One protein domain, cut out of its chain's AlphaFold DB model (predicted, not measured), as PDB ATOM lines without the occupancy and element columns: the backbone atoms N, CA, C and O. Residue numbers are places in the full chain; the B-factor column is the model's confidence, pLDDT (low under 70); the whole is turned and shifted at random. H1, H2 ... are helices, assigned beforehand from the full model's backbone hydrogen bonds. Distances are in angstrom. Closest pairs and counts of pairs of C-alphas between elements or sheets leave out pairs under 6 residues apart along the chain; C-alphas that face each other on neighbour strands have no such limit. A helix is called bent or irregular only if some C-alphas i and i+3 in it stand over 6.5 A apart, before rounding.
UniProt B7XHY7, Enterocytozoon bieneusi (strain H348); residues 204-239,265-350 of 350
ATOM      1  N   ASP A 204       7.584   6.344 -52.567       86.69
ATOM      2  CA  ASP A 204       8.797   7.095 -52.195       86.69
ATOM      3  C   ASP A 204       9.283   6.677 -50.802       86.69
ATOM      4  O   ASP A 204       9.276   7.475 -49.864       86.69
ATOM      5  N   ASN A 205       9.592   5.387 -50.622       84.38
ATOM      6  CA  ASN A 205      10.048   4.820 -49.344       84.38
ATOM      7  C   ASN A 205       9.173   5.240 -48.148       84.38
ATOM      8  O   ASN A 205       9.675   5.573 -47.074       84.38
ATOM      9  N   MET A 206       7.851   5.260 -48.340       88.31
ATOM     10  CA  MET A 206       6.867   5.697 -47.338       88.31
ATOM     11  C   MET A 206       6.933   7.178 -46.921       88.31
ATOM     12  O   MET A 206       6.293   7.559 -45.941       88.31
ATOM     13  N   LYS A 207       7.655   8.055 -47.629       88.69
ATOM     14  CA  LYS A 207       7.821   9.471 -47.250       88.69
ATOM     15  C   LYS A 207       6.496  10.193 -47.022       88.69
ATOM     16  O   LYS A 207       6.319  10.834 -45.984       88.69
ATOM     17  N   LEU A 208       5.551  10.057 -47.954       90.88
ATOM     18  CA  LEU A 208       4.230  10.677 -47.831       90.88
ATOM     19  C   LEU A 208       3.447  10.097 -46.644       90.88
ATOM     20  O   LEU A 208       2.820  10.837 -45.887       90.88
ATOM     21  N   TYR A 209       3.539   8.782 -46.432       89.00
ATOM     22  CA  TYR A 209       2.947   8.120 -45.273       89.00
ATOM     23  C   TYR A 209       3.514   8.653 -43.950       89.00
ATOM     24  O   TYR A 209       2.753   8.916 -43.016       89.00
ATOM     25  N   TYR A 210       4.832   8.852 -43.860       87.00
ATOM     26  CA  TYR A 210       5.490   9.434 -42.687       87.00
ATOM     27  C   TYR A 210       5.028  10.868 -42.432       87.00
ATOM     28  O   TYR A 210       4.709  11.223 -41.295       87.00
ATOM     29  N   GLU A 211       4.959  11.685 -43.483       89.94
ATOM     30  CA  GLU A 211       4.476  13.060 -43.389       89.94
ATOM     31  C   GLU A 211       3.038  13.106 -42.862       89.94
ATOM     32  O   GLU A 211       2.747  13.833 -41.907       89.94
ATOM     33  N   TYR A 212       2.150  12.287 -43.425       92.56
ATOM     34  CA  TYR A 212       0.741  12.276 -43.046       92.56
ATOM     35  C   TYR A 212       0.507  11.707 -41.643       92.56
ATOM     36  O   TYR A 212      -0.312  12.248 -40.898       92.56
ATOM     37  N   ASN A 213       1.277  10.699 -41.217       88.19
ATOM     38  CA  ASN A 213       1.253  10.239 -39.825       88.19
ATOM     39  C   ASN A 213       1.737  11.312 -38.847       88.19
ATOM     40  O   ASN A 213       1.184  11.439 -37.757       88.19
ATOM     41  N   ASN A 214       2.742  12.105 -39.219       88.25
ATOM     42  CA  ASN A 214       3.203  13.200 -38.372       88.25
ATOM     43  C   ASN A 214       2.126  14.289 -38.215       88.25
ATOM     44  O   ASN A 214       1.927  14.802 -37.118       88.25
ATOM     45  N   ILE A 215       1.396  14.611 -39.287       92.56
ATOM     46  CA  ILE A 215       0.260  15.545 -39.225       92.56
ATOM     47  C   ILE A 215      -0.851  14.981 -38.330       92.56
ATOM     48  O   ILE A 215      -1.323  15.677 -37.433       92.56
ATOM     49  N   LEU A 216      -1.216  13.709 -38.522       91.31
ATOM     50  CA  LEU A 216      -2.179  12.997 -37.679       91.31
ATOM     51  C   LEU A 216      -1.784  13.051 -36.193       91.31
ATOM     52  O   LEU A 216      -2.618  13.353 -35.343       91.31
ATOM     53  N   PHE A 217      -0.512  12.806 -35.880       87.69
ATOM     54  CA  PHE A 217       0.015  12.868 -34.519       87.69
ATOM     55  C   PHE A 217      -0.158  14.262 -33.903       87.69
ATOM     56  O   PHE A 217      -0.687  14.380 -32.801       87.69
ATOM     57  N   VAL A 218       0.202  15.320 -34.636       90.69
ATOM     58  CA  VAL A 218       0.010  16.708 -34.183       90.69
ATOM     59  C   VAL A 218      -1.473  17.018 -33.955       90.69
ATOM     60  O   VAL A 218      -1.822  17.636 -32.951       90.69
ATOM     61  N   MET A 219      -2.366  16.565 -34.840       92.88
ATOM     62  CA  MET A 219      -3.813  16.744 -34.656       92.88
ATOM     63  C   MET A 219      -4.327  16.066 -33.381       92.88
ATOM     64  O   MET A 219      -5.150  16.651 -32.680       92.88
ATOM     65  N   LEU A 220      -3.859  14.847 -33.094       89.62
ATOM     66  CA  LEU A 220      -4.228  14.088 -31.897       89.62
ATOM     67  C   LEU A 220      -3.689  14.757 -30.623       89.62
ATOM     68  O   LEU A 220      -4.433  14.915 -29.660       89.62
ATOM     69  N   GLN A 221      -2.437  15.225 -30.639       87.44
ATOM     70  CA  GLN A 221      -1.840  15.958 -29.519       87.44
ATOM     71  C   GLN A 221      -2.570  17.267 -29.214       87.44
ATOM     72  O   GLN A 221      -2.832  17.557 -28.049       87.44
ATOM     73  N   ASN A 222      -2.945  18.032 -30.243       91.12
ATOM     74  CA  ASN A 222      -3.698  19.279 -30.073       91.12
ATOM     75  C   ASN A 222      -5.070  19.060 -29.414       91.12
ATOM     76  O   ASN A 222      -5.611  19.981 -28.808       91.12
ATOM     77  N   ASP A 223      -5.608  17.843 -29.502       89.81
ATOM     78  CA  ASP A 223      -6.855  17.445 -28.848       89.81
ATOM     79  C   ASP A 223      -6.638  16.686 -27.539       89.81
ATOM     80  O   ASP A 223      -7.566  16.071 -27.017       89.81
ATOM     81  N   ASN A 224      -5.420  16.734 -26.996       87.62
ATOM     82  CA  ASN A 224      -5.026  16.064 -25.762       87.62
ATOM     83  C   ASN A 224      -5.238  14.538 -25.795       87.62
ATOM     84  O   ASN A 224      -5.448  13.912 -24.755       87.62
ATOM     85  N   VAL A 225      -5.171  13.917 -26.978       84.25
ATOM     86  CA  VAL A 225      -5.177  12.455 -27.095       84.25
ATOM     87  C   VAL A 225      -3.798  11.934 -26.695       84.25
ATOM     88  O   VAL A 225      -2.797  12.202 -27.360       84.25
ATOM     89  N   ILE A 226      -3.741  11.184 -25.593       74.31
ATOM     90  CA  ILE A 226      -2.500  10.601 -25.070       74.31
ATOM     91  C   ILE A 226      -2.100   9.410 -25.947       74.31
ATOM     92  O   ILE A 226      -2.801   8.399 -26.000       74.31
ATOM     93  N   LEU A 227      -0.954   9.521 -26.616       71.12
ATOM     94  CA  LEU A 227      -0.364   8.456 -27.424       71.12
ATOM     95  C   LEU A 227       0.840   7.877 -26.675       71.12
ATOM     96  O   LEU A 227       1.734   8.625 -26.292       71.12
ATOM     97  N   LYS A 228       0.866   6.557 -26.452       66.88
ATOM     98  CA  LYS A 228       2.027   5.885 -25.845       66.88
ATOM     99  C   LYS A 228       3.232   5.875 -26.786       66.88
ATOM    100  O   LYS A 228       3.082   5.852 -28.014       66.88
ATOM    101  N   ASP A 229       4.417   5.788 -26.188       55.56
ATOM    102  CA  ASP A 229       5.669   5.514 -26.890       55.56
ATOM    103  C   ASP A 229       5.508   4.256 -27.758       55.56
ATOM    104  O   ASP A 229       5.029   3.220 -27.298       55.56
ATOM    105  N   GLY A 230       5.827   4.362 -29.051       59.03
ATOM    106  CA  GLY A 230       5.614   3.281 -30.021       59.03
ATOM    107  C   GLY A 230       4.487   3.520 -31.032       59.03
ATOM    108  O   GLY A 230       4.492   2.894 -32.091       59.03
ATOM    109  N   PHE A 231       3.564   4.459 -30.786       62.75
ATOM    110  CA  PHE A 231       2.456   4.746 -31.714       62.75
ATOM    111  C   PHE A 231       2.939   5.111 -33.125       62.75
ATOM    112  O   PHE A 231       2.432   4.588 -34.117       62.75
ATOM    113  N   LYS A 232       3.992   5.937 -33.199       57.84
ATOM    114  CA  LYS A 232       4.647   6.324 -34.454       57.84
ATOM    115  C   LYS A 232       5.161   5.110 -35.238       57.84
ATOM    116  O   LYS A 232       5.194   5.159 -36.456       57.84
ATOM    117  N   TYR A 233       5.524   4.022 -34.551       53.09
ATOM    118  CA  TYR A 233       6.048   2.795 -35.155       53.09
ATOM    119  C   TYR A 233       4.949   1.788 -35.526       53.09
ATOM    120  O   TYR A 233       5.081   1.059 -36.508       53.09
ATOM    121  N   LEU A 234       3.837   1.759 -34.784       54.88
ATOM    122  CA  LEU A 234       2.705   0.860 -35.040       54.88
ATOM    123  C   LEU A 234       1.988   1.172 -36.356       54.88
ATOM    124  O   LEU A 234       1.586   0.244 -37.059       54.88
ATOM    125  N   SER A 235       1.896   2.450 -36.737       55.66
ATOM    126  CA  SER A 235       1.383   2.842 -38.053       55.66
ATOM    127  C   SER A 235       2.199   2.230 -39.196       55.66
ATOM    128  O   SER A 235       1.635   1.946 -40.247       55.66
ATOM    129  N   TYR A 236       3.495   1.955 -39.015       58.88
ATOM    130  CA  TYR A 236       4.338   1.393 -40.083       58.88
ATOM    131  C   TYR A 236       4.071  -0.079 -40.368       58.88
ATOM    132  O   TYR A 236       4.278  -0.534 -41.488       58.88
ATOM    133  N   LYS A 237       3.576  -0.831 -39.381       61.12
ATOM    134  CA  LYS A 237       3.304  -2.264 -39.541       61.12
ATOM    135  C   LYS A 237       1.970  -2.545 -40.248       61.12
ATOM    136  O   LYS A 237       1.785  -3.649 -40.756       61.12
ATOM    137  N   TYR A 238       1.060  -1.566 -40.265       68.44
ATOM    138  CA  TYR A 238      -0.346  -1.717 -40.672       68.44
ATOM    139  C   TYR A 238      -0.792  -0.599 -41.615       68.44
ATOM    140  O   TYR A 238      -1.774   0.102 -41.355       68.44
ATOM    141  N   ILE A 239      -0.028  -0.398 -42.690       69.75
ATOM    142  CA  ILE A 239      -0.251   0.683 -43.652       69.75
ATOM    143  C   ILE A 239      -1.672   0.599 -44.197       69.75
ATOM    144  O   ILE A 239      -2.033  -0.336 -44.906       69.75
ATOM    145  N   ILE A 265      -6.358  10.895 -50.634       92.12
ATOM    146  CA  ILE A 265      -5.435  10.079 -49.831       92.12
ATOM    147  C   ILE A 265      -5.471  10.491 -48.344       92.12
ATOM    148  O   ILE A 265      -5.255   9.649 -47.468       92.12
ATOM    149  N   ILE A 266      -5.766  11.761 -48.023       95.25
ATOM    150  CA  ILE A 266      -5.798  12.224 -46.627       95.25
ATOM    151  C   ILE A 266      -7.043  11.722 -45.888       95.25
ATOM    152  O   ILE A 266      -7.001  11.602 -44.663       95.25
ATOM    153  N   THR A 267      -8.115  11.359 -46.604       95.94
ATOM    154  CA  THR A 267      -9.334  10.763 -46.035       95.94
ATOM    155  C   THR A 267      -9.029   9.567 -45.128       95.94
ATOM    156  O   THR A 267      -9.606   9.441 -44.048       95.94
ATOM    157  N   LEU A 268      -8.065   8.717 -45.499       93.19
ATOM    158  CA  LEU A 268      -7.622   7.588 -44.672       93.19
ATOM    159  C   LEU A 268      -7.085   8.040 -43.300       93.19
ATOM    160  O   LEU A 268      -7.376   7.428 -42.272       93.19
ATOM    161  N   PHE A 269      -6.337   9.141 -43.262       93.12
ATOM    162  CA  PHE A 269      -5.782   9.698 -42.027       93.12
ATOM    163  C   PHE A 269      -6.843  10.428 -41.204       93.12
ATOM    164  O   PHE A 269      -6.814  10.364 -39.976       93.12
ATOM    165  N   ALA A 270      -7.816  11.060 -41.861       95.62
ATOM    166  CA  ALA A 270      -8.992  11.612 -41.199       95.62
ATOM    167  C   ALA A 270      -9.828  10.508 -40.523       95.62
ATOM    168  O   ALA A 270     -10.233  10.667 -39.371       95.62
ATOM    169  N   ILE A 271     -10.012   9.360 -41.183       93.88
ATOM    170  CA  ILE A 271     -10.623   8.159 -40.593       93.88
ATOM    171  C   ILE A 271      -9.847   7.710 -39.355       93.88
ATOM    172  O   ILE A 271     -10.446   7.551 -38.292       93.88
ATOM    173  N   PHE A 272      -8.524   7.556 -39.458       90.81
ATOM    174  CA  PHE A 272      -7.700   7.179 -38.310       90.81
ATOM    175  C   PHE A 272      -7.857   8.155 -37.152       90.81
ATOM    176  O   PHE A 272      -8.102   7.723 -36.030       90.81
ATOM    177  N   TYR A 273      -7.790   9.457 -37.415       91.38
ATOM    178  CA  TYR A 273      -7.996  10.481 -36.398       91.38
ATOM    179  C   TYR A 273      -9.344  10.316 -35.677       91.38
ATOM    180  O   TYR A 273      -9.370  10.284 -34.447       91.38
ATOM    181  N   VAL A 274     -10.451  10.143 -36.415       92.50
ATOM    182  CA  VAL A 274     -11.781   9.943 -35.813       92.50
ATOM    183  C   VAL A 274     -11.812   8.673 -34.965       92.50
ATOM    184  O   VAL A 274     -12.284   8.715 -33.829       92.50
ATOM    185  N   LEU A 275     -11.295   7.555 -35.477       88.38
ATOM    186  CA  LEU A 275     -11.265   6.292 -34.736       88.38
ATOM    187  C   LEU A 275     -10.438   6.421 -33.451       88.38
ATOM    188  O   LEU A 275     -10.912   6.048 -32.381       88.38
ATOM    189  N   TYR A 276      -9.251   7.022 -33.522       84.62
ATOM    190  CA  TYR A 276      -8.384   7.203 -32.361       84.62
ATOM    191  C   TYR A 276      -8.984   8.107 -31.293       84.62
ATOM    192  O   TYR A 276      -8.864   7.802 -30.109       84.62
ATOM    193  N   LYS A 277      -9.684   9.175 -31.691       86.31
ATOM    194  CA  LYS A 277     -10.378  10.050 -30.740       86.31
ATOM    195  C   LYS A 277     -11.487   9.323 -29.980       86.31
ATOM    196  O   LYS A 277     -11.744   9.636 -28.824       86.31
ATOM    197  N   ASN A 278     -12.154   8.372 -30.633       82.00
ATOM    198  CA  ASN A 278     -13.266   7.622 -30.048       82.00
ATOM    199  C   ASN A 278     -12.822   6.364 -29.296       82.00
ATOM    200  O   ASN A 278     -13.588   5.830 -28.501       82.00
ATOM    201  N   LEU A 279     -11.588   5.906 -29.506       74.75
ATOM    202  CA  LEU A 279     -11.052   4.749 -28.797       74.75
ATOM    203  C   LEU A 279     -10.784   5.014 -27.308       74.75
ATOM    204  O   LEU A 279     -10.623   4.033 -26.599       74.75
ATOM    205  N   ASN A 280     -10.770   6.280 -26.846       55.19
ATOM    206  CA  ASN A 280     -10.788   6.804 -25.455       55.19
ATOM    207  C   ASN A 280      -9.966   6.079 -24.355       55.19
ATOM    208  O   ASN A 280     -10.067   6.415 -23.179       55.19
ATOM    209  N   VAL A 281      -9.147   5.091 -24.707       49.22
ATOM    210  CA  VAL A 281      -8.569   4.088 -23.808       49.22
ATOM    211  C   VAL A 281      -7.218   3.670 -24.388       49.22
ATOM    212  O   VAL A 281      -7.029   2.563 -24.876       49.22
ATOM    213  N   PHE A 282      -6.252   4.587 -24.381       49.56
ATOM    214  CA  PHE A 282      -4.848   4.249 -24.650       49.56
ATOM    215  C   PHE A 282      -3.994   4.256 -23.381       49.56
ATOM    216  O   PHE A 282      -2.764   4.249 -23.459       49.56
ATOM    217  N   SER A 283      -4.617   4.195 -22.195       44.22
ATOM    218  CA  SER A 283      -3.869   3.943 -20.959       44.22
ATOM    219  C   SER A 283      -3.175   2.581 -21.001       44.22
ATOM    220  O   SER A 283      -2.116   2.437 -20.400       44.22
ATOM    221  N   GLU A 284      -3.667   1.625 -21.795       44.16
ATOM    222  CA  GLU A 284      -3.011   0.352 -22.089       44.16
ATOM    223  C   GLU A 284      -3.305  -0.036 -23.538       44.16
ATOM    224  O   GLU A 284      -4.451  -0.260 -23.908       44.16
ATOM    225  N   PHE A 285      -2.275  -0.086 -24.387       50.16
ATOM    226  CA  PHE A 285      -2.370  -0.571 -25.768       50.16
ATOM    227  C   PHE A 285      -2.532  -2.099 -25.758       50.16
ATOM    228  O   PHE A 285      -1.719  -2.844 -26.298       50.16
ATOM    229  N   ASN A 286      -3.565  -2.582 -25.078       52.03
ATOM    230  CA  ASN A 286      -3.974  -3.959 -25.187       52.03
ATOM    231  C   ASN A 286      -4.761  -4.040 -26.499       52.03
ATOM    232  O   ASN A 286      -5.803  -3.400 -26.644       52.03
ATOM    233  N   HIS A 287      -4.256  -4.787 -27.487       55.75
ATOM    234  CA  HIS A 287      -4.901  -4.994 -28.797       55.75
ATOM    235  C   HIS A 287      -6.321  -5.606 -28.708       55.75
ATOM    236  O   HIS A 287      -6.953  -5.889 -29.725       55.75
ATOM    237  N   GLU A 288      -6.810  -5.815 -27.491       59.03
ATOM    238  CA  GLU A 288      -8.139  -6.276 -27.123       59.03
ATOM    239  C   GLU A 288      -9.202  -5.170 -27.179       59.03
ATOM    240  O   GLU A 288     -10.380  -5.491 -27.335       59.03
ATOM    241  N   VAL A 289      -8.828  -3.883 -27.101       66.00
ATOM    242  CA  VAL A 289      -9.814  -2.792 -27.181       66.00
ATOM    243  C   VAL A 289     -10.264  -2.607 -28.629       66.00
ATOM    244  O   VAL A 289      -9.549  -2.071 -29.485       66.00
ATOM    245  N   LYS A 290     -11.483  -3.074 -28.897       71.00
ATOM    246  CA  LYS A 290     -12.149  -2.977 -30.192       71.00
ATOM    247  C   LYS A 290     -13.387  -2.099 -30.090       71.00
ATOM    248  O   LYS A 290     -14.151  -2.184 -29.131       71.00
ATOM    249  N   LEU A 291     -13.599  -1.287 -31.113       75.75
ATOM    250  CA  LEU A 291     -14.871  -0.646 -31.380       75.75
ATOM    251  C   LEU A 291     -15.831  -1.706 -31.914       75.75
ATOM    252  O   LEU A 291     -15.562  -2.390 -32.907       75.75
ATOM    253  N   ASN A 292     -16.964  -1.834 -31.237       78.88
ATOM    254  CA  ASN A 292     -18.035  -2.697 -31.712       78.88
ATOM    255  C   ASN A 292     -18.676  -2.124 -32.972       78.88
ATOM    256  O   ASN A 292     -18.939  -2.887 -33.895       78.88
ATOM    257  N   THR A 293     -18.862  -0.802 -33.011       86.81
ATOM    258  CA  THR A 293     -19.435  -0.087 -34.151       86.81
ATOM    259  C   THR A 293     -18.746   1.258 -34.388       86.81
ATOM    260  O   THR A 293     -18.094   1.803 -33.488       86.81
ATOM    261  N   LEU A 294     -18.921   1.831 -35.578       89.69
ATOM    262  CA  LEU A 294     -18.504   3.196 -35.883       89.69
ATOM    263  C   LEU A 294     -19.251   4.218 -35.009       89.69
ATOM    264  O   LEU A 294     -20.420   4.017 -34.670       89.69
ATOM    265  N   PRO A 295     -18.599   5.343 -34.658       88.50
ATOM    266  CA  PRO A 295     -19.255   6.446 -33.969       88.50
ATOM    267  C   PRO A 295     -20.448   7.004 -34.756       88.50
ATOM    268  O   PRO A 295     -20.439   7.056 -35.987       88.50
ATOM    269  N   ASN A 296     -21.447   7.526 -34.043       87.69
ATOM    270  CA  ASN A 296     -22.513   8.304 -34.672       87.69
ATOM    271  C   ASN A 296     -21.918   9.500 -35.433       87.69
ATOM    272  O   ASN A 296     -20.942  10.102 -34.987       87.69
ATOM    273  N   HIS A 297     -22.510   9.855 -36.578       93.00
ATOM    274  CA  HIS A 297     -22.010  10.933 -37.447       93.00
ATOM    275  C   HIS A 297     -20.548  10.739 -37.897       93.00
ATOM    276  O   HIS A 297     -19.807  11.710 -38.086       93.00
ATOM    277  N   PHE A 298     -20.117   9.483 -38.083       94.25
ATOM    278  CA  PHE A 298     -18.752   9.155 -38.503       94.25
ATOM    279  C   PHE A 298     -18.336   9.896 -39.779       94.25
ATOM    280  O   PHE A 298     -17.284  10.528 -39.803       94.25
ATOM    281  N   LEU A 299     -19.180   9.885 -40.816       95.81
ATOM    282  CA  LEU A 299     -18.874  10.535 -42.094       95.81
ATOM    283  C   LEU A 299     -18.673  12.051 -41.953       95.81
ATOM    284  O   LEU A 299     -17.725  12.601 -42.514       95.81
ATOM    285  N   ASP A 300     -19.535  12.723 -41.192       96.75
ATOM    286  CA  ASP A 300     -19.416  14.166 -40.948       96.75
ATOM    287  C   ASP A 300     -18.144  14.479 -40.152       96.75
ATOM    288  O   ASP A 300     -17.425  15.431 -40.460       96.75
ATOM    289  N   SER A 301     -17.808  13.617 -39.186       96.56
ATOM    290  CA  SER A 301     -16.566  13.715 -38.418       96.56
ATOM    291  C   SER A 301     -15.329  13.525 -39.295       96.56
ATOM    292  O   SER A 301     -14.351  14.252 -39.121       96.56
ATOM    293  N   VAL A 302     -15.357  12.598 -40.260       97.00
ATOM    294  CA  VAL A 302     -14.260  12.401 -41.223       97.00
ATOM    295  C   VAL A 302     -14.068  13.661 -42.066       97.00
ATOM    296  O   VAL A 302     -12.963  14.197 -42.098       97.00
ATOM    297  N   LYS A 303     -15.139  14.213 -42.648       97.06
ATOM    298  CA  LYS A 303     -15.076  15.452 -43.447       97.06
ATOM    299  C   LYS A 303     -14.544  16.645 -42.648       97.06
ATOM    300  O   LYS A 303     -13.704  17.402 -43.131       97.06
ATOM    301  N   ALA A 304     -14.998  16.811 -41.405       97.12
ATOM    302  CA  ALA A 304     -14.471  17.848 -40.518       97.12
ATOM    303  C   ALA A 304     -12.968  17.644 -40.238       97.12
ATOM    304  O   ALA A 304     -12.191  18.601 -40.218       97.12
ATOM    305  N   SER A 305     -12.549  16.389 -40.079       97.25
ATOM    306  CA  SER A 305     -11.159  16.020 -39.804       97.25
ATOM    307  C   SER A 305     -10.236  16.223 -41.008       97.25
ATOM    308  O   SER A 305      -9.085  16.601 -40.816       97.25
ATOM    309  N   GLU A 306     -10.723  16.066 -42.241       97.62
ATOM    310  CA  GLU A 306      -9.969  16.407 -43.458       97.62
ATOM    311  C   GLU A 306      -9.628  17.900 -43.525       97.62
ATOM    312  O   GLU A 306      -8.506  18.277 -43.877       97.62
ATOM    313  N   ASN A 307     -10.570  18.771 -43.150       96.88
ATOM    314  CA  ASN A 307     -10.320  20.213 -43.086       96.88
ATOM    315  C   ASN A 307      -9.266  20.540 -42.026       96.88
ATOM    316  O   ASN A 307      -8.291  21.237 -42.315       96.88
ATOM    317  N   LYS A 308      -9.398  19.946 -40.835       97.06
ATOM    318  CA  LYS A 308      -8.414  20.083 -39.755       97.06
ATOM    319  C   LYS A 308      -7.030  19.559 -40.157       97.06
ATOM    320  O   LYS A 308      -6.016  20.161 -39.800       97.06
ATOM    321  N   PHE A 309      -6.972  18.481 -40.937       97.25
ATOM    322  CA  PHE A 309      -5.728  17.949 -41.489       97.25
ATOM    323  C   PHE A 309      -5.064  18.977 -42.407       97.25
ATOM    324  O   PHE A 309      -3.910  19.333 -42.191       97.25
ATOM    325  N   LYS A 310      -5.810  19.550 -43.363       96.81
ATOM    326  CA  LYS A 310      -5.310  20.597 -44.276       96.81
ATOM    327  C   LYS A 310      -4.808  21.836 -43.526       96.81
ATOM    328  O   LYS A 310      -3.776  22.399 -43.891       96.81
ATOM    329  N   GLU A 311      -5.512  22.266 -42.484       96.75
ATOM    330  CA  GLU A 311      -5.092  23.383 -41.624       96.75
ATOM    331  C   GLU A 311      -3.799  23.073 -40.865       96.75
ATOM    332  O   GLU A 311      -2.883  23.899 -40.840       96.75
ATOM    333  N   THR A 312      -3.691  21.863 -40.319       96.62
ATOM    334  CA  THR A 312      -2.493  21.403 -39.605       96.62
ATOM    335  C   THR A 312      -1.292  21.283 -40.549       96.62
ATOM    336  O   THR A 312      -0.190  21.711 -40.212       96.62
ATOM    337  N   THR A 313      -1.493  20.807 -41.781       95.44
ATOM    338  CA  THR A 313      -0.449  20.812 -42.816       95.44
ATOM    339  C   THR A 313       0.064  22.227 -43.078       95.44
ATOM    340  O   THR A 313       1.276  22.456 -43.089       95.44
ATOM    341  N   ARG A 314      -0.838  23.207 -43.242       95.62
ATOM    342  CA  ARG A 314      -0.461  24.613 -43.472       95.62
ATOM    343  C   ARG A 314       0.307  25.195 -42.285       95.62
ATOM    344  O   ARG A 314       1.307  25.880 -42.500       95.62
ATOM    345  N   SER A 315      -0.117  24.925 -41.049       93.12
ATOM    346  CA  SER A 315       0.559  25.446 -39.854       93.12
ATOM    347  C   SER A 315       1.977  24.876 -39.697       93.12
ATOM    348  O   SER A 315       2.911  25.639 -39.443       93.12
ATOM    349  N   ILE A 316       2.169  23.576 -39.960       90.56
ATOM    350  CA  ILE A 316       3.487  22.918 -39.963       90.56
ATOM    351  C   ILE A 316       4.386  23.474 -41.079       90.56
ATOM    352  O   ILE A 316       5.577  23.708 -40.874       90.56
ATOM    353  N   GLN A 317       3.845  23.721 -42.273       90.44
ATOM    354  CA  GLN A 317       4.621  24.313 -43.368       90.44
ATOM    355  C   GLN A 317       5.047  25.758 -43.060       90.44
ATOM    356  O   GLN A 317       6.178  26.151 -43.359       90.44
ATOM    357  N   LEU A 318       4.169  26.549 -42.436       90.00
ATOM    358  CA  LEU A 318       4.479  27.915 -42.013       90.00
ATOM    359  C   LEU A 318       5.545  27.950 -40.908       90.00
ATOM    360  O   LEU A 318       6.424  28.812 -40.955       90.00
ATOM    361  N   SER A 319       5.511  27.023 -39.945       84.56
ATOM    362  CA  SER A 319       6.525  26.954 -38.883       84.56
ATOM    363  C   SER A 319       7.904  26.564 -39.427       84.56
ATOM    364  O   SER A 319       8.894  27.208 -39.081       84.56
ATOM    365  N   LYS A 320       7.977  25.609 -40.368       80.25
ATOM    366  CA  LYS A 320       9.229  25.251 -41.061       80.25
ATOM    367  C   LYS A 320       9.840  26.440 -41.811       80.25
ATOM    368  O   LYS A 320      11.038  26.686 -41.688       80.25
ATOM    369  N   LYS A 321       9.023  27.219 -42.535       74.25
ATOM    370  CA  LYS A 321       9.483  28.431 -43.241       74.25
ATOM    371  C   LYS A 321      10.010  29.502 -42.283       74.25
ATOM    372  O   LYS A 321      11.036  30.113 -42.569       74.25
ATOM    373  N   LYS A 322       9.336  29.722 -41.148       70.12
ATOM    374  CA  LYS A 322       9.797  30.672 -40.123       70.12
ATOM    375  C   LYS A 322      11.132  30.239 -39.525       70.12
ATOM    376  O   LYS A 322      12.049  31.050 -39.488       70.12
ATOM    377  N   ASN A 323      11.271  28.972 -39.136       59.78
ATOM    378  CA  ASN A 323      12.518  28.473 -38.558       59.78
ATOM    379  C   ASN A 323      13.687  28.591 -39.543       59.78
ATOM    380  O   ASN A 323      14.744  29.045 -39.133       59.78
ATOM    381  N   PHE A 324      13.475  28.303 -40.833       54.62
ATOM    382  CA  PHE A 324      14.489  28.483 -41.882       54.62
ATOM    383  C   PHE A 324      14.926  29.950 -42.058       54.62
ATOM    384  O   PHE A 324      16.113  30.238 -42.208       54.62
ATOM    385  N   LEU A 325      13.985  30.900 -41.994       54.16
ATOM    386  CA  LEU A 325      14.302  32.331 -42.044       54.16
ATOM    387  C   LEU A 325      15.075  32.791 -40.796       54.16
ATOM    388  O   LEU A 325      16.001  33.589 -40.915       54.16
ATOM    389  N   PHE A 326      14.750  32.265 -39.613       47.84
ATOM    390  CA  PHE A 326      15.454  32.615 -38.377       47.84
ATOM    391  C   PHE A 326      16.867  32.012 -38.297       47.84
ATOM    392  O   PHE A 326      17.785  32.727 -37.896       47.84
ATOM    393  N   THR A 327      17.099  30.767 -38.732       46.84
ATOM    394  CA  THR A 327      18.464  30.204 -38.806       46.84
ATOM    395  C   THR A 327      19.319  30.880 -39.874       46.84
ATOM    396  O   THR A 327      20.508  31.102 -39.639       46.84
ATOM    397  N   GLY A 328      18.736  31.284 -41.009       43.25
ATOM    398  CA  GLY A 328      19.441  32.050 -42.044       43.25
ATOM    399  C   GLY A 328      19.870  33.448 -41.580       43.25
ATOM    400  O   GLY A 328      21.002  33.864 -41.810       43.25
ATOM    401  N   VAL A 329      19.007  34.172 -40.862       48.22
ATOM    402  CA  VAL A 329      19.343  35.513 -40.346       48.22
ATOM    403  C   VAL A 329      20.302  35.438 -39.153       48.22
ATOM    404  O   VAL A 329      21.218  36.253 -39.060       48.22
ATOM    405  N   ALA A 330      20.157  34.441 -38.272       43.94
ATOM    406  CA  ALA A 330      21.067  34.250 -37.143       43.94
ATOM    407  C   ALA A 330      22.489  33.884 -37.601       43.94
ATOM    408  O   ALA A 330      23.456  34.434 -37.083       43.94
ATOM    409  N   SER A 331      22.635  33.023 -38.613       42.88
ATOM    410  CA  SER A 331      23.950  32.656 -39.159       42.88
ATOM    411  C   SER A 331      24.637  33.824 -39.880       42.88
ATOM    412  O   SER A 331      25.837  34.031 -39.698       42.88
ATOM    413  N   ILE A 332      23.884  34.662 -40.603       46.56
ATOM    414  CA  ILE A 332      24.414  35.897 -41.204       46.56
ATOM    415  C   ILE A 332      24.811  36.914 -40.120       46.56
ATOM    416  O   ILE A 332      25.886  37.503 -40.206       46.56
ATOM    417  N   ALA A 333      24.002  37.095 -39.072       49.19
ATOM    418  CA  ALA A 333      24.317  38.011 -37.974       49.19
ATOM    419  C   ALA A 333      25.555  37.568 -37.174       49.19
ATOM    420  O   ALA A 333      26.392  38.402 -36.830       49.19
ATOM    421  N   VAL A 334      25.718  36.262 -36.937       50.28
ATOM    422  CA  VAL A 334      26.910  35.694 -36.286       50.28
ATOM    423  C   VAL A 334      28.148  35.850 -37.174       50.28
ATOM    424  O   VAL A 334      29.199  36.243 -36.671       50.28
ATOM    425  N   MET A 335      28.037  35.643 -38.491       45.75
ATOM    426  CA  MET A 335      29.156  35.868 -39.418       45.75
ATOM    427  C   MET A 335      29.548  37.348 -39.530       45.75
ATOM    428  O   MET A 335      30.738  37.664 -39.522       45.75
ATOM    429  N   ILE A 336      28.581  38.269 -39.572       53.84
ATOM    430  CA  ILE A 336      28.852  39.716 -39.564       53.84
ATOM    431  C   ILE A 336      29.486  40.130 -38.229       53.84
ATOM    432  O   ILE A 336      30.471  40.868 -38.221       53.84
ATOM    433  N   GLY A 337      28.981  39.615 -37.104       48.88
ATOM    434  CA  GLY A 337      29.551  39.847 -35.776       48.88
ATOM    435  C   GLY A 337      30.999  39.363 -35.668       48.88
ATOM    436  O   GLY A 337      31.873  40.122 -35.245       48.88
ATOM    437  N   ALA A 338      31.284  38.142 -36.130       51.16
ATOM    438  CA  ALA A 338      32.632  37.579 -36.154       51.16
ATOM    439  C   ALA A 338      33.578  38.366 -37.077       51.16
ATOM    440  O   ALA A 338      34.714  38.638 -36.695       51.16
ATOM    441  N   ALA A 339      33.112  38.813 -38.248       57.44
ATOM    442  CA  ALA A 339      33.908  39.624 -39.170       57.44
ATOM    443  C   ALA A 339      34.234  41.020 -38.605       57.44
ATOM    444  O   ALA A 339      35.345  41.521 -38.796       57.44
ATOM    445  N   ILE A 340      33.302  41.649 -37.877       63.91
ATOM    446  CA  ILE A 340      33.532  42.935 -37.199       63.91
ATOM    447  C   ILE A 340      34.535  42.770 -36.050       63.91
ATOM    448  O   ILE A 340      35.444  43.591 -35.913       63.91
ATOM    449  N   ILE A 341      34.415  41.701 -35.259       61.91
ATOM    450  CA  ILE A 341      35.361  41.388 -34.179       61.91
ATOM    451  C   ILE A 341      36.756  41.118 -34.758       61.91
ATOM    452  O   ILE A 341      37.725  41.734 -34.318       61.91
ATOM    453  N   TYR A 342      36.861  40.295 -35.804       60.12
ATOM    454  CA  TYR A 342      38.129  39.983 -36.471       60.12
ATOM    455  C   TYR A 342      38.796  41.235 -37.070       60.12
ATOM    456  O   TYR A 342      39.995  41.460 -36.901       60.12
ATOM    457  N   LYS A 343      38.010  42.124 -37.694       65.50
ATOM    458  CA  LYS A 343      38.493  43.410 -38.222       65.50
ATOM    459  C   LYS A 343      38.961  44.372 -37.122       65.50
ATOM    460  O   LYS A 343      39.892  45.141 -37.356       65.50
ATOM    461  N   ASN A 344      38.340  44.341 -35.943       60.47
ATOM    462  CA  ASN A 344      38.729  45.178 -34.804       60.47
ATOM    463  C   ASN A 344      39.956  44.641 -34.054       60.47
ATOM    464  O   ASN A 344      40.725  45.445 -33.528       60.47
ATOM    465  N   ILE A 345      40.168  43.323 -34.034       65.31
ATOM    466  CA  ILE A 345      41.377  42.704 -33.471       65.31
ATOM    467  C   ILE A 345      42.592  43.039 -34.350       65.31
ATOM    468  O   ILE A 345      43.556  43.616 -33.856       65.31
ATOM    469  N   ASN A 346      42.498  42.856 -35.672       58.31
ATOM    470  CA  ASN A 346      43.606  43.147 -36.600       58.31
ATOM    471  C   ASN A 346      43.932  44.644 -36.765       58.31
ATOM    472  O   ASN A 346      44.957  44.995 -37.347       58.31
ATOM    473  N   LYS A 347      43.073  45.550 -36.279       56.72
ATOM    474  CA  LYS A 347      43.345  46.997 -36.245       56.72
ATOM    475  C   LYS A 347      44.134  47.444 -35.012       56.72
ATOM    476  O   LYS A 347      44.577  48.584 -35.001       56.72
ATOM    477  N   LYS A 348      44.265  46.597 -33.986       54.06
ATOM    478  CA  LYS A 348      45.038  46.892 -32.768       54.06
ATOM    479  C   LYS A 348      46.491  46.406 -32.834       54.06
ATOM    480  O   LYS A 348      47.262  46.727 -31.939       54.06
ATOM    481  N   GLU A 349      46.856  45.659 -33.876       50.47
ATOM    482  CA  GLU A 349      48.210  45.123 -34.098       50.47
ATOM    483  C   GLU A 349      49.012  45.891 -35.172       50.47
ATOM    484  O   GLU A 349      50.078  45.451 -35.598       50.47
ATOM    485  N   LYS A 350      48.516  47.053 -35.607       44.38
ATOM    486  CA  LYS A 350      49.253  48.056 -36.385       44.38
ATOM    487  C   LYS A 350      49.195  49.379 -35.649       44.38
ATOM    488  O   LYS A 350      50.206  50.106 -35.714       44.38
TER     489      LYS A 350
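What this domain is: This is residues 204 to 239 and 265 to 350 of the 350 residues of a protein of Enterocytozoon bieneusi (strain H348) (UniProt B7XHY7). One very long helix, H4, crosses a small helical head with its first part and then sticks out from it as the main part of a long arm, residues 317 to 350, of which 317 to 345 belong to H4. In the head, H1 and H3 stand side by side and H4 crosses both of them, while the short H2 lies near H1 and well away from H4. The printed part has 122 residues, with four named helices in the order H1, H2, H3, H4 and no named strand; the class is all helix. The whole is extended, with a radius of gyration of the C-alphas of 23.0 A and spans of 84 by 30 by 29 A, and the arm makes the length.

Where its parts are: H4, residues 298 to 345, is 69.0 A from first to last C-alpha; it begins at C-alpha 298 at (-18.752, 9.155, -38.503) and ends at C-alpha 345 at (41.377, 42.704, -33.471). H3, residues 265 to 278, is 21.4 A long; it is neither bent nor irregular, but only just: C-alphas 265 and 268 are 6.1 A apart. H1, residues 207 to 222, is 22.9 A long and begins at C-alpha 207 at (7.821, 9.471, -47.250). H2 is residues 231 to 237.

How they stand to each other: H4 touches H3 with residues 298 to 309 alone, about perpendicular at 77 degrees; their closest C-alphas, of Ala 270 and Ser 305, are 5.1 A apart. With residues 308 to 313 alone H4 touches H1, about perpendicular at 81 degrees, and the closest C-alphas are those of Ile 215 and Thr 313, 6.4 A. H1 and H3 touch and run the same way at a shallow tilt of 33 degrees, only just short of steep; the closest C-alphas, of Leu 216 and Tyr 273, are 6.5 A apart. H2 and H1 are close but not clearly touching, with the C-alphas of Asn 213 and Lys 232 closest at 7.5 A. H2 is apart from H3 and H4. In H1 and H4 every O i to N i+4 pair is within hydrogen-bond range; in H3 9 of 10 are, and in H2 1 of 3, beside 3 of 4 O i to N i+3 pairs.

The domain as a whole: The C-alphas of Asn 292 and Lys 350 are the two farthest apart, 84.4 A. Without the stretch that stands free, residues 317 to 350, the body spans 33 by 29 by 22 A. Residues 240 to 264 are not printed, and C-alphas 239 and 265 are 12.4 A apart across the cut. The link from H3 to H4, residues 279 to 297, is long. Mean pLDDT of the printed part is 75.2, with residues 228 to 239, 280 to 289 and 323 to 350 under 70.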